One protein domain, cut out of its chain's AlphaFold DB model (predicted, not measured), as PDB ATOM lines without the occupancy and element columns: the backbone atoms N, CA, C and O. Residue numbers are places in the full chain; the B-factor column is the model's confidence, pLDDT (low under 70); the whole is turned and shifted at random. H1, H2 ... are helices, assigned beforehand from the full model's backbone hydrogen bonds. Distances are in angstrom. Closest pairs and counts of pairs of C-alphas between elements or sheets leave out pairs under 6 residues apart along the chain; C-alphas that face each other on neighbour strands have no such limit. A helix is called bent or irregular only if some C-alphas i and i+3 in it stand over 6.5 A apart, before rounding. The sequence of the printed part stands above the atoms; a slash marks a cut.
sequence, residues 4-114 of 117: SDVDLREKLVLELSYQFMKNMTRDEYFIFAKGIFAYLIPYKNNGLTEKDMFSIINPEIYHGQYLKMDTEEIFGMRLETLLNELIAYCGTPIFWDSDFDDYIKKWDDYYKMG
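What this domain is: This is residues 4 to 114 of the 117 residues of an uncharacterized protein of Flavobacterium subsaxonicum WB 4.1-42 = DSM 21790 (UniProt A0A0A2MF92). Look first for a four-helix bundle made of two layers: the hairpin of H4, the longest helix, and H5 is packed over H1 and H3, with H1 opposite H4 and H3 opposite H5. A fifth long helix, H7, packs on H3 along the edge away from H1, while the short H2 and H6 lie near opposite ends of the bundle. The printed part has 111 residues with seven named helices, H1 to H7 in chain order, and no named strand, and its class is all helix. It is compact, with a radius of gyration of the C-alphas of 13.5 A, and spans 37 by 32 by 18 A.

Where its parts are: Find C-alpha 50 at (32.695, 18.546, 89.059); from there H4 runs over residues 50 to 71, 28.0 A. It has a kink of 60 degrees near residue 64 and is irregular, with C-alphas 64 and 67 8.0 A apart. H5 follows, residues 73 to 90, 25.8 A. Go back to C-alpha 4 at (27.846, 12.214, 75.427) for H1, residues 4 to 15, 16.6 A. H2 is residues 18 to 21, 5.3 A. H3, residues 26 to 44, is 27.8 A long and only just irregular, with C-alphas 39 and 42 6.9 A apart. H6 is residues 94 to 97, 5.8 A. H7, residues 100 to 113, 20.8 A, ends at C-alpha 113 at (58.538, 11.088, 92.374).

How they stand to each other: Start from the bundle H1, H3, H4 and H5, up and down, each running against the one before it. H4 and H5, a helical hairpin, touch at a shallow tilt of 5 degrees; their closest C-alphas, of Met 69 and Gly 76, are 3.7 A apart. H1 touches H4 with residues 9 to 13 alone, closest at the C-alphas of Val 13 and Ile 61, 5.8 A. H3 and H5 are close but not clearly touching, with the closest C-alphas, of Ala 33 and Leu 82, 7.0 A apart. H7 touches H3, opposite ways at a shallow tilt of 17 degrees, closest at the C-alphas of Lys 34 and Ile 104, 7.0 A. H5 and H6 only just touch, with 3 pairs of C-alphas within 8 A, and only at the corner; the closest C-alphas are those of Tyr 89 and Phe 95, 5.2 A. H2 is close to but not clearly touching H4, closest at the C-alphas of Tyr 18 and Lys 68, 6.9 A. In H1 and H5 every O i to N i+4 pair is within hydrogen-bond range; in H3 12 of 15 are, in H4 11 of 18 and in H7 7 of 10, while H2 and H6 are too short for such a pair.

The domain as a whole: The C-alphas farthest apart, of Asn 45 and Thr 71, are 37.9 A apart. The printed part has no cut, and the six links between named helices are tight. Look at residues 92 to 96 for the model's low confidence, with pLDDT under 70.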
ATOM      1  N   SER A   4      26.475  11.979  74.966       71.81
ATOM      2  CA  SER A   4      27.846  12.214  75.427       71.81
ATOM      3  C   SER A   4      28.080  11.730  76.862       71.81
ATOM      4  O   SER A   4      29.063  11.054  77.138       71.81
ATOM      5  N   ASP A   5      27.164  12.036  77.776       73.38
ATOM      6  CA  ASP A   5      27.358  11.770  79.202       73.38
ATOM      7  C   ASP A   5      27.180  10.271  79.507       73.38
ATOM      8  O   ASP A   5      27.809   9.745  80.422       73.38
ATOM      9  N   VAL A   6      26.366   9.570  78.702       81.31
ATOM     10  CA  VAL A   6      26.254   8.100  78.726       81.31
ATOM     11  C   VAL A   6      27.577   7.470  78.305       81.31
ATOM     12  O   VAL A   6      28.113   6.655  79.051       81.31
ATOM     13  N   ASP A   7      28.135   7.903  77.172       88.31
ATOM     14  CA  ASP A   7      29.390   7.361  76.640       88.31
ATOM     15  C   ASP A   7      30.561   7.586  77.621       88.31
ATOM     16  O   ASP A   7      31.404   6.709  77.817       88.31
ATOM     17  N   LEU A   8      30.602   8.754  78.278       89.88
ATOM     18  CA  LEU A   8      31.599   9.056  79.309       89.88
ATOM     19  C   LEU A   8      31.452   8.135  80.525       89.88
ATOM     20  O   LEU A   8      32.431   7.532  80.963       89.88
ATOM     21  N   ARG A   9      30.231   8.016  81.059       90.44
ATOM     22  CA  ARG A   9      29.934   7.165  82.217       90.44
ATOM     23  C   ARG A   9      30.307   5.712  81.945       90.44
ATOM     24  O   ARG A   9      31.013   5.115  82.749       90.44
ATOM     25  N   GLU A  10      29.874   5.154  80.817       91.75
ATOM     26  CA  GLU A  10      30.158   3.761  80.451       91.75
ATOM     27  C   GLU A  10      31.661   3.493  80.345       91.75
ATOM     28  O   GLU A  10      32.146   2.500  80.893       91.75
ATOM     29  N   LYS A  11      32.411   4.407  79.717       93.56
ATOM     30  CA  LYS A  11      33.869   4.300  79.637       93.56
ATOM     31  C   LYS A  11      34.513   4.313  81.022       93.56
ATOM     32  O   LYS A  11      35.319   3.434  81.311       93.56
ATOM     33  N   LEU A  12      34.168   5.283  81.873       94.06
ATOM     34  CA  LEU A  12      34.770   5.403  83.204       94.06
ATOM     35  C   LEU A  12      34.442   4.188  84.081       94.06
ATOM     36  O   LEU A  12      35.332   3.653  84.731       94.06
ATOM     37  N   VAL A  13      33.203   3.691  84.059       92.56
ATOM     38  CA  VAL A  13      32.811   2.493  84.824       92.56
ATOM     39  C   VAL A  13      33.587   1.253  84.380       92.56
ATOM     40  O   VAL A  13      33.997   0.445  85.215       92.56
ATOM     41  N   LEU A  14      33.807   1.094  83.073       93.69
ATOM     42  CA  LEU A  14      34.550  -0.035  82.525       93.69
ATOM     43  C   LEU A  14      36.048   0.057  82.843       93.69
ATOM     44  O   LEU A  14      36.638  -0.890  83.370       93.69
ATOM     45  N   GLU A  15      36.666   1.185  82.505       95.50
ATOM     46  CA  GLU A  15      38.121   1.345  82.524       95.50
ATOM     47  C   GLU A  15      38.677   1.601  83.926       95.50
ATOM     48  O   GLU A  15      39.814   1.230  84.202       95.50
ATOM     49  N   LEU A  16      37.871   2.151  84.840       94.75
ATOM     50  CA  LEU A  16      38.243   2.330  86.251       94.75
ATOM     51  C   LEU A  16      37.917   1.111  87.116       94.75
ATOM     52  O   LEU A  16      37.937   1.173  88.346       94.75
ATOM     53  N   SER A  17      37.600  -0.018  86.479       94.06
ATOM     54  CA  SER A  17      37.284  -1.244  87.190       94.06
ATOM     55  C   SER A  17      38.524  -2.006  87.648       94.06
ATOM     56  O   SER A  17      39.561  -2.013  86.979       94.06
ATOM     57  N   TYR A  18      38.390  -2.759  88.748       94.56
ATOM     58  CA  TYR A  18      39.451  -3.657  89.213       94.56
ATOM     59  C   TYR A  18      39.927  -4.608  88.111       94.56
ATOM     60  O   TYR A  18      41.124  -4.807  87.934       94.56
ATOM     61  N   GLN A  19      39.004  -5.173  87.326       94.25
ATOM     62  CA  GLN A  19      39.373  -6.126  86.277       94.25
ATOM     63  C   GLN A  19      40.243  -5.501  85.187       94.25
ATOM     64  O   GLN A  19      41.110  -6.195  84.658       94.25
ATOM     65  N   PHE A  20      40.032  -4.221  84.882       95.25
ATOM     66  CA  PHE A  20      40.812  -3.498  83.885       95.25
ATOM     67  C   PHE A  20      42.185  -3.082  84.433       95.25
ATOM     68  O   PHE A  20      43.201  -3.252  83.764       95.25
ATOM     69  N   MET A  21      42.230  -2.588  85.673       94.44
ATOM     70  CA  MET A  21      43.431  -1.958  86.231       94.44
ATOM     71  C   MET A  21      44.390  -2.917  86.950       94.44
ATOM     72  O   MET A  21      45.579  -2.616  87.050       94.44
ATOM     73  N   LYS A  22      43.918  -4.065  87.461       92.62
ATOM     74  CA  LYS A  22      44.677  -4.919  88.405       92.62
ATOM     75  C   LYS A  22      46.042  -5.411  87.914       92.62
ATOM     76  O   LYS A  22      46.909  -5.688  88.731       92.62
ATOM     77  N   ASN A  23      46.227  -5.537  86.602       92.50
ATOM     78  CA  ASN A  23      47.454  -6.073  86.007       92.50
ATOM     79  C   ASN A  23      48.336  -4.988  85.375       92.50
ATOM     80  O   ASN A  23      49.347  -5.327  84.768       92.50
ATOM     81  N   MET A  24      47.958  -3.711  85.486       95.00
ATOM     82  CA  MET A  24      48.759  -2.630  84.925       95.00
ATOM     83  C   MET A  24      50.085  -2.523  85.672       95.00
ATOM     84  O   MET A  24      50.135  -2.412  86.900       95.00
ATOM     85  N   THR A  25      51.171  -2.482  84.922       93.94
ATOM     86  CA  THR A  25      52.443  -1.961  85.407       93.94
ATOM     87  C   THR A  25      52.306  -0.477  85.743       93.94
ATOM     88  O   THR A  25      51.358   0.203  85.343       93.94
ATOM     89  N   ARG A  26      53.282   0.055  86.475       91.56
ATOM     90  CA  ARG A  26      53.379   1.488  86.762       91.56
ATOM     91  C   ARG A  26      53.354   2.348  85.492       91.56
ATOM     92  O   ARG A  26      52.682   3.376  85.466       91.56
ATOM     93  N   ASP A  27      54.054   1.916  84.446       93.69
ATOM     94  CA  ASP A  27      54.145   2.647  83.177       93.69
ATOM     95  C   ASP A  27      52.814   2.620  82.421       93.69
ATOM     96  O   ASP A  27      52.354   3.651  81.929       93.69
ATOM     97  N   GLU A  28      52.152   1.461  82.393       95.56
ATOM     98  CA  GLU A  28      50.818   1.325  81.807       95.56
ATOM     99  C   GLU A  28      49.792   2.173  82.556       95.56
ATOM    100  O   GLU A  28      49.021   2.885  81.919       95.56
ATOM    101  N   TYR A  29      49.820   2.162  83.892       94.38
ATOM    102  CA  TYR A  29      48.928   2.981  84.710       94.38
ATOM    103  C   TYR A  29      49.146   4.482  84.473       94.38
ATOM    104  O   TYR A  29      48.185   5.238  84.341       94.38
ATOM    105  N   PHE A  30      50.399   4.921  84.364       93.62
ATOM    106  CA  PHE A  30      50.729   6.314  84.079       93.62
ATOM    107  C   PHE A  30      50.192   6.779  82.716       93.62
ATOM    108  O   PHE A  30      49.548   7.827  82.624       93.62
ATOM    109  N   ILE A  31      50.410   5.987  81.662       94.94
ATOM    110  CA  ILE A  31      49.888   6.283  80.319       94.94
ATOM    111  C   ILE A  31      48.356   6.267  80.330       94.94
ATOM    112  O   ILE A  31      47.720   7.165  79.774       94.94
ATOM    113  N   PHE A  32      47.771   5.273  80.996       95.50
ATOM    114  CA  PHE A  32      46.332   5.120  81.153       95.50
ATOM    115  C   PHE A  32      45.694   6.347  81.806       95.50
ATOM    116  O   PHE A  32      44.768   6.929  81.239       95.50
ATOM    117  N   ALA A  33      46.222   6.787  82.950       93.62
ATOM    118  CA  ALA A  33      45.689   7.928  83.677       93.62
ATOM    119  C   ALA A  33      45.680   9.193  82.812       93.62
ATOM    120  O   ALA A  33      44.644   9.847  82.689       93.62
ATOM    121  N   LYS A  34      46.790   9.488  82.118       93.56
ATOM    122  CA  LYS A  34      46.861  10.617  81.173       93.56
ATOM    123  C   LYS A  34      45.823  10.499  80.054       93.56
ATOM    124  O   LYS A  34      45.203  11.497  79.686       93.56
ATOM    125  N   GLY A  35      45.601   9.284  79.550       94.62
ATOM    126  CA  GLY A  35      44.582   8.988  78.545       94.62
ATOM    127  C   GLY A  35      43.154   9.286  79.011       94.62
ATOM    128  O   GLY A  35      42.365   9.818  78.230       94.62
ATOM    129  N   ILE A  36      42.828   9.020  80.280       93.94
ATOM    130  CA  ILE A  36      41.515   9.361  80.849       93.94
ATOM    131  C   ILE A  36      41.301  10.879  80.850       93.94
ATOM    132  O   ILE A  36      40.270  11.337  80.363       93.94
ATOM    133  N   PHE A  37      42.268  11.676  81.319       91.19
ATOM    134  CA  PHE A  37      42.120  13.140  81.316       91.19
ATOM    135  C   PHE A  37      42.015  13.708  79.898       91.19
ATOM    136  O   PHE A  37      41.175  14.571  79.647       91.19
ATOM    137  N   ALA A  38      42.798  13.183  78.951       91.31
ATOM    138  CA  ALA A  38      42.689  13.565  77.545       91.31
ATOM    139  C   ALA A  38      41.291  13.264  76.973       91.31
ATOM    140  O   ALA A  38      40.742  14.060  76.210       91.31
ATOM    141  N   TYR A  39      40.678  12.148  77.382       91.81
ATOM    142  CA  TYR A  39      39.323  11.786  76.969       91.81
ATOM    143  C   TYR A  39      38.255  12.761  77.485       91.81
ATOM    144  O   TYR A  39      37.206  12.887  76.861       91.81
ATOM    145  N   LEU A  40      38.509  13.493  78.576       89.12
ATOM    146  CA  LEU A  40      37.576  14.492  79.111       89.12
ATOM    147  C   LEU A  40      37.562  15.807  78.316       89.12
ATOM    148  O   LEU A  40      36.582  16.548  78.397       89.12
ATOM    149  N   ILE A  41      38.599  16.099  77.522       86.81
ATOM    150  CA  ILE A  41      38.749  17.383  76.812       86.81
ATOM    151  C   ILE A  41      37.526  17.725  75.941       86.81
ATOM    152  O   ILE A  41      37.018  18.842  76.052       86.81
ATOM    153  N   PRO A  42      36.972  16.815  75.114       86.00
ATOM    154  CA  PRO A  42      35.793  17.133  74.308       86.00
ATOM    155  C   PRO A  42      34.541  17.424  75.151       86.00
ATOM    156  O   PRO A  42      33.644  18.137  74.699       86.00
ATOM    157  N   TYR A  43      34.475  16.898  76.378       85.75
ATOM    158  CA  TYR A  43      33.353  17.090  77.299       85.75
ATOM    159  C   TYR A  43      33.405  18.431  78.031       85.75
ATOM    160  O   TYR A  43      32.354  18.930  78.440       85.75
ATOM    161  N   LYS A  44      34.585  19.066  78.097       79.19
ATOM    162  CA  LYS A  44      34.742  20.462  78.529       79.19
ATOM    163  C   LYS A  44      33.802  21.375  77.755       79.19
ATOM    164  O   LYS A  44      32.949  22.028  78.336       79.19
ATOM    165  N   ASN A  45      33.816  21.307  76.429       73.69
ATOM    166  CA  ASN A  45      32.951  22.150  75.598       73.69
ATOM    167  C   ASN A  45      31.443  21.841  75.740       73.69
ATOM    168  O   ASN A  45      30.614  22.628  75.286       73.69
ATOM    169  N   ASN A  46      31.076  20.727  76.382       80.12
ATOM    170  CA  ASN A  46      29.688  20.299  76.567       80.12
ATOM    171  C   ASN A  46      29.078  20.692  77.921       80.12
ATOM    172  O   ASN A  46      27.883  20.438  78.122       80.12
ATOM    173  N   GLY A  47      29.851  21.318  78.814       80.94
ATOM    174  CA  GLY A  47      29.361  21.728  80.131       80.94
ATOM    175  C   GLY A  47      29.685  20.764  81.273       80.94
ATOM    176  O   GLY A  47      29.045  20.895  82.307       80.94
ATOM    177  N   LEU A  48      30.599  19.795  81.104       85.25
ATOM    178  CA  LEU A  48      30.912  18.819  82.159       85.25
ATOM    179  C   LEU A  48      31.400  19.524  83.434       85.25
ATOM    180  O   LEU A  48      32.379  20.266  83.395       85.25
ATOM    181  N   THR A  49      30.729  19.278  84.558       84.50
ATOM    182  CA  THR A  49      31.072  19.873  85.856       84.50
ATOM    183  C   THR A  49      31.653  18.853  86.834       84.50
ATOM    184  O   THR A  49      31.442  17.647  86.708       84.50
ATOM    185  N   GLU A  50      32.315  19.341  87.883       88.31
ATOM    186  CA  GLU A  50      32.695  18.546  89.059       88.31
ATOM    187  C   GLU A  50      31.520  17.749  89.628       88.31
ATOM    188  O   GLU A  50      31.667  16.575  89.954       88.31
ATOM    189  N   LYS A  51      30.332  18.360  89.708       87.38
ATOM    190  CA  LYS A  51      29.133  17.694  90.222       87.38
ATOM    191  C   LYS A  51      28.722  16.516  89.339       87.38
ATOM    192  O   LYS A  51      28.343  15.472  89.869       87.38
ATOM    193  N   ASP A  52      28.805  16.672  88.020       87.12
ATOM    194  CA  ASP A  52      28.520  15.587  87.079       87.12
ATOM    195  C   ASP A  52      29.544  14.460  87.247       87.12
ATOM    196  O   ASP A  52      29.162  13.297  87.384       87.12
ATOM    197  N   MET A  53      30.833  14.804  87.350       89.88
ATOM    198  CA  MET A  53      31.906  13.835  87.577       89.88
ATOM    199  C   MET A  53      31.729  13.085  88.904       89.88
ATOM    200  O   MET A  53      31.783  11.857  88.938       89.88
ATOM    201  N   PHE A  54      31.419  13.798  89.989       89.50
ATOM    202  CA  PHE A  54      31.116  13.208  91.291       89.50
ATOM    203  C   PHE A  54      29.914  12.258  91.223       89.50
ATOM    204  O   PHE A  54      29.933  11.186  91.829       89.50
ATOM    205  N   SER A  55      28.879  12.614  90.453       87.81
ATOM    206  CA  SER A  55      27.691  11.770  90.284       87.81
ATOM    207  C   SER A  55      27.956  10.484  89.495       87.81
ATOM    208  O   SER A  55      27.237   9.509  89.692       87.81
ATOM    209  N   ILE A  56      28.991  10.464  88.648       87.62
ATOM    210  CA  ILE A  56      29.456   9.263  87.941       87.62
ATOM    211  C   ILE A  56      30.342   8.423  88.869       87.62
ATOM    212  O   ILE A  56      30.131   7.222  89.030       87.62
ATOM    213  N   ILE A  57      31.324   9.061  89.508       88.44
ATOM    214  CA  ILE A  57      32.367   8.388  90.288       88.44
ATOM    215  C   ILE A  57      31.813   7.730  91.548       88.44
ATOM    216  O   ILE A  57      32.102   6.563  91.814       88.44
ATOM    217  N   ASN A  58      31.033   8.465  92.335       85.44
ATOM    218  CA  ASN A  58      30.692   8.041  93.685       85.44
ATOM    219  C   ASN A  58      29.808   6.770  93.721       85.44
ATOM    220  O   ASN A  58      30.212   5.782  94.340       85.44
ATOM    221  N   PRO A  59      28.643   6.710  93.041       83.12
ATOM    222  CA  PRO A  59      27.754   5.552  93.149       83.12
ATOM    223  C   PRO A  59      28.267   4.297  92.435       83.12
ATOM    224  O   PRO A  59      27.999   3.191  92.894       83.12
ATOM    225  N   GLU A  60      28.971   4.437  91.313       78.25
ATOM    226  CA  GLU A  60      29.221   3.304  90.410       78.25
ATOM    227  C   GLU A  60      30.654   2.813  90.427       78.25
ATOM    228  O   GLU A  60      30.895   1.618  90.264       78.25
ATOM    229  N   ILE A  61      31.601   3.721  90.642       85.88
ATOM    230  CA  ILE A  61      33.019   3.386  90.600       85.88
ATOM    231  C   ILE A  61      33.522   3.197  92.023       85.88
ATOM    232  O   ILE A  61      33.937   2.096  92.372       85.88
ATOM    233  N   TYR A  62      33.402   4.218  92.874       86.00
ATOM    234  CA  TYR A  62      33.866   4.133  94.257       86.00
ATOM    235  C   TYR A  62      33.104   3.053  95.036       86.00
ATOM    236  O   TYR A  62      33.689   2.061  95.466       86.00
ATOM    237  N   HIS A  63      31.777   3.171  95.147       86.25
ATOM    238  CA  HIS A  63      30.982   2.160  95.851       86.25
ATOM    239  C   HIS A  63      30.992   0.793  95.147       86.25
ATOM    240  O   HIS A  63      31.000  -0.236  95.822       86.25
ATOM    241  N   GLY A  64      31.044   0.767  93.811       85.31
ATOM    242  CA  GLY A  64      31.101  -0.475  93.035       85.31
ATOM    243  C   GLY A  64      32.408  -1.257  93.204       85.31
ATOM    244  O   GLY A  64      32.405  -2.482  93.074       85.31
ATOM    245  N   GLN A  65      33.513  -0.577  93.525       89.19
ATOM    246  CA  GLN A  65      34.838  -1.181  93.700       89.19
ATOM    247  C   GLN A  65      35.320  -1.196  95.155       89.19
ATOM    248  O   GLN A  65      36.392  -1.736  95.412       89.19
ATOM    249  N   TYR A  66      34.548  -0.664  96.109       86.81
ATOM    250  CA  TYR A  66      34.967  -0.447  97.499       86.81
ATOM    251  C   TYR A  66      35.648  -1.670  98.141       86.81
ATOM    252  O   TYR A  66      36.761  -1.581  98.648       86.81
ATOM    253  N   LEU A  67      35.044  -2.860  98.021       86.62
ATOM    254  CA  LEU A  67      35.626  -4.101  98.557       86.62
ATOM    255  C   LEU A  67      36.996  -4.437  97.949       86.62
ATOM    256  O   LEU A  67      37.844  -5.031  98.613       86.62
ATOM    257  N   LYS A  68      37.207  -4.107  96.673       92.06
ATOM    258  CA  LYS A  68      38.490  -4.304  95.993       92.06
ATOM    259  C   LYS A  68      39.504  -3.245  96.389       92.06
ATOM    260  O   LYS A  68      40.664  -3.595  96.542       92.06
ATOM    261  N   MET A  69      39.076  -2.009  96.619       88.75
ATOM    262  CA  MET A  69      39.952  -0.964  97.150       88.75
ATOM    263  C   MET A  69      40.520  -1.349  98.525       88.75
ATOM    264  O   MET A  69      41.714  -1.179  98.742       88.75
ATOM    265  N   ASP A  70      39.706  -1.957  99.395       87.81
ATOM    266  CA  ASP A  70      40.127  -2.388 100.740       87.81
ATOM    267  C   ASP A  70      41.030  -3.636 100.739       87.81
ATOM    268  O   ASP A  70      41.816  -3.839 101.664       87.81
ATOM    269  N   THR A  71      40.905  -4.514  99.737       92.44
ATOM    270  CA  THR A  71      41.614  -5.812  99.709       92.44
ATOM    271  C   THR A  71      42.834  -5.839  98.794       92.44
ATOM    272  O   THR A  71      43.675  -6.725  98.933       92.44
ATOM    273  N   GLU A  72      42.949  -4.886  97.873       93.44
ATOM    274  CA  GLU A  72      43.993  -4.831  96.851       93.44
ATOM    275  C   GLU A  72      44.672  -3.456  96.914       93.44
ATOM    276  O   GLU A  72      44.334  -2.549  96.155       93.44
ATOM    277  N   GLU A  73      45.627  -3.299  97.833       90.44
ATOM    278  CA  GLU A  73      46.223  -2.006  98.219       90.44
ATOM    279  C   GLU A  73      46.670  -1.146  97.024       90.44
ATOM    280  O   GLU A  73      46.253   0.004  96.894       90.44
ATOM    281  N   ILE A  74      47.449  -1.716  96.095       90.56
ATOM    282  CA  ILE A  74      47.942  -0.995  94.907       90.56
ATOM    283  C   ILE A  74      46.780  -0.515  94.029       90.56
ATOM    284  O   ILE A  74      46.793   0.609  93.528       90.56
ATOM    285  N   PHE A  75      45.760  -1.354  93.838       92.56
ATOM    286  CA  PHE A  75      44.581  -0.963  93.073       92.56
ATOM    287  C   PHE A  75      43.800   0.142  93.788       92.56
ATOM    288  O   PHE A  75      43.442   1.125  93.143       92.56
ATOM    289  N   GLY A  76      43.574   0.004  95.099       91.62
ATOM    290  CA  GLY A  76      42.880   0.999  95.914       91.62
ATOM    291  C   GLY A  76      43.544   2.368  95.830       91.62
ATOM    292  O   GLY A  76      42.887   3.340  95.461       91.62
ATOM    293  N   MET A  77      44.861   2.425  96.046       91.00
ATOM    294  CA  MET A  77      45.644   3.662  95.954       91.00
ATOM    295  C   MET A  77      45.563   4.309  94.568       91.00
ATOM    296  O   MET A  77      45.364   5.521  94.449       91.00
ATOM    297  N   ARG A  78      45.715   3.512  93.503       91.81
ATOM    298  CA  ARG A  78      45.639   4.001  92.119       91.81
ATOM    299  C   ARG A  78      44.255   4.549  91.803       91.81
ATOM    300  O   ARG A  78      44.140   5.660  91.293       91.81
ATOM    301  N   LEU A  79      43.212   3.790  92.129       93.38
ATOM    302  CA  LEU A  79      41.846   4.213  91.874       93.38
ATOM    303  C   LEU A  79      41.527   5.490  92.657       93.38
ATOM    304  O   LEU A  79      41.117   6.468  92.046       93.38
ATOM    305  N   GLU A  80      41.785   5.532  93.963       91.75
ATOM    306  CA  GLU A  80      41.521   6.709  94.798       91.75
ATOM    307  C   GLU A  80      42.244   7.962  94.287       91.75
ATOM    308  O   GLU A  80      41.628   9.021  94.145       91.75
ATOM    309  N   THR A  81      43.525   7.830  93.923       90.69
ATOM    310  CA  THR A  81      44.300   8.923  93.320       90.69
ATOM    311  C   THR A  81      43.618   9.441  92.060       90.69
ATOM    312  O   THR A  81      43.425  10.647  91.907       90.69
ATOM    313  N   LEU A  82      43.222   8.538  91.160       92.50
ATOM    314  CA  LEU A  82      42.589   8.923  89.909       92.50
ATOM    315  C   LEU A  82      41.220   9.575  90.140       92.50
ATOM    316  O   LEU A  82      40.927  10.594  89.526       92.50
ATOM    317  N   LEU A  83      40.392   9.028  91.032       92.69
ATOM    318  CA  LEU A  83      39.063   9.569  91.329       92.69
ATOM    319  C   LEU A  83      39.145  10.984  91.905       92.69
ATOM    320  O   LEU A  83      38.444  11.879  91.430       92.69
ATOM    321  N   ASN A  84      40.037  11.202  92.874       89.69
ATOM    322  CA  ASN A  84      40.269  12.519  93.461       89.69
ATOM    323  C   ASN A  84      40.747  13.521  92.405       89.69
ATOM    324  O   ASN A  84      40.251  14.647  92.338       89.69
ATOM    325  N   GLU A  85      41.665  13.097  91.538       90.56
ATOM    326  CA  GLU A  85      42.190  13.938  90.467       90.56
ATOM    327  C   GLU A  85      41.155  14.237  89.375       90.56
ATOM    328  O   GLU A  85      41.132  15.351  88.857       90.56
ATOM    329  N   LEU A  86      40.255  13.303  89.052       91.12
ATOM    330  CA  LEU A  86      39.162  13.522  88.097       91.12
ATOM    331  C   LEU A  86      38.146  14.540  88.611       91.12
ATOM    332  O   LEU A  86      37.742  15.430  87.860       91.12
ATOM    333  N   ILE A  87      37.755  14.425  89.882       89.31
ATOM    334  CA  ILE A  87      36.848  15.376  90.533       89.31
ATOM    335  C   ILE A  87      37.499  16.762  90.545       89.31
ATOM    336  O   ILE A  87      36.915  17.714  90.029       89.31
ATOM    337  N   ALA A  88      38.736  16.858  91.043       86.62
ATOM    338  CA  ALA A  88      39.469  18.119  91.115       86.62
ATOM    339  C   ALA A  88      39.699  18.740  89.731       86.62
ATOM    340  O   ALA A  88      39.543  19.950  89.564       86.62
ATOM    341  N   TYR A  89      40.035  17.924  88.726       86.00
ATOM    342  CA  TYR A  89      40.234  18.403  87.364       86.00
ATOM    343  C   TYR A  89      38.962  18.971  86.766       86.00
ATOM    344  O   TYR A  89      39.071  19.975  86.084       86.00
ATOM    345  N   CYS A  90      37.792  18.375  87.028       85.88
ATOM    346  CA  CYS A  90      36.491  18.863  86.553       85.88
ATOM    347  C   CYS A  90      35.941  20.049  87.378       85.88
ATOM    348  O   CYS A  90      34.897  20.614  87.036       85.88
ATOM    349  N   GLY A  91      36.635  20.430  88.454       81.81
ATOM    350  CA  GLY A  91      36.354  21.604  89.272       81.81
ATOM    351  C   GLY A  91      36.722  22.918  88.585       81.81
ATOM    352  O   GLY A  91      37.690  23.018  87.827       81.81
ATOM    353  N   THR A  92      35.954  23.966  88.873       67.00
ATOM    354  CA  THR A  92      36.288  25.345  88.483       67.00
ATOM    355  C   THR A  92      37.372  25.895  89.421       67.00
ATOM    356  O   THR A  92      37.276  25.669  90.627       67.00
ATOM    357  N   PRO A  93      38.381  26.653  88.942       66.38
ATOM    358  CA  PRO A  93      38.658  27.051  87.555       66.38
ATOM    359  C   PRO A  93      39.504  26.039  86.767       66.38
ATOM    360  O   PRO A  93      39.724  26.228  85.575       66.38
ATOM    361  N   ILE A  94      39.987  24.968  87.406       63.75
ATOM    362  CA  ILE A  94      41.011  24.075  86.846       63.75
ATOM    363  C   ILE A  94      40.579  23.498  85.495       63.75
ATOM    364  O   ILE A  94      41.317  23.645  84.521       63.75
ATOM    365  N   PHE A  95      39.380  22.920  85.400       67.56
ATOM    366  CA  PHE A  95      38.898  22.320  84.154       67.56
ATOM    367  C   PHE A  95      38.752  23.339  83.030       67.56
ATOM    368  O   PHE A  95      39.063  23.062  81.874       67.56
ATOM    369  N   TRP A  96      38.229  24.512  83.376       67.69
ATOM    370  CA  TRP A  96      37.704  25.495  82.437       67.69
ATOM    371  C   TRP A  96      38.788  26.428  81.916       67.69
ATOM    372  O   TRP A  96      38.856  26.672  80.710       67.69
ATOM    373  N   ASP A  97      39.702  26.823  82.792       76.44
ATOM    374  CA  ASP A  97      40.642  27.907  82.537       76.44
ATOM    375  C   ASP A  97      42.084  27.415  82.354       76.44
ATOM    376  O   ASP A  97      42.914  28.158  81.834       76.44
ATOM    377  N   SER A  98      42.391  26.166  82.728       77.56
ATOM    378  CA  SER A  98      43.739  25.610  82.539       77.56
ATOM    379  C   SER A  98      43.917  25.020  81.143       77.56
ATOM    380  O   SER A  98      43.018  24.364  80.600       77.56
ATOM    381  N   ASP A  99      45.116  25.207  80.595       83.75
ATOM    382  CA  ASP A  99      45.589  24.453  79.442       83.75
ATOM    383  C   ASP A  99      45.834  22.985  79.841       83.75
ATOM    384  O   ASP A  99      46.330  22.690  80.933       83.75
ATOM    385  N   PHE A 100      45.437  22.049  78.975       85.44
ATOM    386  CA  PHE A 100      45.563  20.621  79.266       85.44
ATOM    387  C   PHE A 100      47.027  20.185  79.386       85.44
ATOM    388  O   PHE A 100      47.348  19.396  80.279       85.44
ATOM    389  N   ASP A 101      47.912  20.711  78.537       86.31
ATOM    390  CA  ASP A 101      49.328  20.346  78.546       86.31
ATOM    391  C   ASP A 101      49.999  20.839  79.830       86.31
ATOM    392  O   ASP A 101      50.875  20.167  80.378       86.31
ATOM    393  N   ASP A 102      49.560  21.979  80.363       85.62
ATOM    394  CA  ASP A 102      50.027  22.471  81.659       85.62
ATOM    395  C   ASP A 102      49.488  21.639  82.825       85.62
ATOM    396  O   ASP A 102      50.256  21.276  83.720       85.62
ATOM    397  N   TYR A 103      48.205  21.265  82.802       85.06
ATOM    398  CA  TYR A 103      47.635  20.385  83.823       85.06
ATOM    399  C   TYR A 103      48.347  19.027  83.856       85.06
ATOM    400  O   TYR A 103      48.670  18.523  84.933       85.06
ATOM    401  N   ILE A 104      48.614  18.425  82.692       88.75
ATOM    402  CA  ILE A 104      49.119  17.054  82.628       88.75
ATOM    403  C   ILE A 104      50.607  16.933  82.984       88.75
ATOM    404  O   ILE A 104      51.046  15.849  83.368       88.75
ATOM    405  N   LYS A 105      51.382  18.027  82.958       88.62
ATOM    406  CA  LYS A 105      52.790  18.034  83.408       88.62
ATOM    407  C   LYS A 105      52.951  17.563  84.852       88.62
ATOM    408  O   LYS A 105      53.923  16.877  85.157       88.62
ATOM    409  N   LYS A 106      51.985  17.848  85.733       84.88
ATOM    410  CA  LYS A 106      52.046  17.387  87.132       84.88
ATOM    411  C   LYS A 106      52.076  15.860  87.244       84.88
ATOM    412  O   LYS A 106      52.679  15.324  88.167       84.88
ATOM    413  N   TRP A 107      51.464  15.153  86.289       88.31
ATOM    414  CA  TRP A 107      51.504  13.695  86.240       88.31
ATOM    415  C   TRP A 107      52.907  13.193  85.901       88.31
ATOM    416  O   TRP A 107      53.332  12.178  86.449       88.31
ATOM    417  N   ASP A 108      53.657  13.906  85.057       88.88
ATOM    418  CA  ASP A 108      55.055  13.565  84.779       88.88
ATOM    419  C   ASP A 108      55.911  13.704  86.049       88.88
ATOM    420  O   ASP A 108      56.804  12.890  86.295       88.88
ATOM    421  N   ASP A 109      55.626  14.706  86.880       87.38
ATOM    422  CA  ASP A 109      56.309  14.902  88.159       87.38
ATOM    423  C   ASP A 109      55.912  13.838  89.184       87.38
ATOM    424  O   ASP A 109      56.792  13.242  89.807       87.38
ATOM    425  N   TYR A 110      54.623  13.504  89.292       85.62
ATOM    426  CA  TYR A 110      54.169  12.399  90.140       85.62
ATOM    427  C   TYR A 110      54.804  11.067  89.745       85.62
ATOM    428  O   TYR A 110      55.214  10.284  90.608       85.62
ATOM    429  N   TYR A 111      54.944  10.837  88.438       87.38
ATOM    430  CA  TYR A 111      55.642   9.676  87.924       87.38
ATOM    431  C   TYR A 111      57.096   9.698  88.380       87.38
ATOM    432  O   TYR A 111      57.517   8.761  89.047       87.38
ATOM    433  N   LYS A 112      57.855  10.774  88.149       87.69
ATOM    434  CA  LYS A 112      59.263  10.866  88.588       87.69
ATOM    435  C   LYS A 112      59.444  10.689  90.100       87.69
ATOM    436  O   LYS A 112      60.431  10.088  90.514       87.69
ATOM    437  N   MET A 113      58.504  11.180  90.909       84.75
ATOM    438  CA  MET A 113      58.538  11.088  92.374       84.75
ATOM    439  C   MET A 113      58.149   9.707  92.922       84.75
ATOM    440  O   MET A 113      58.347   9.448  94.105       84.75
ATOM    441  N   GLY A 114      57.629   8.805  92.080       80.06
ATOM    442  CA  GLY A 114      57.266   7.448  92.496       80.06
ATOM    443  C   GLY A 114      55.897   7.335  93.167       80.06
ATOM    444  O   GLY A 114      55.643   6.333  93.824       80.06
TER     445      GLY A 114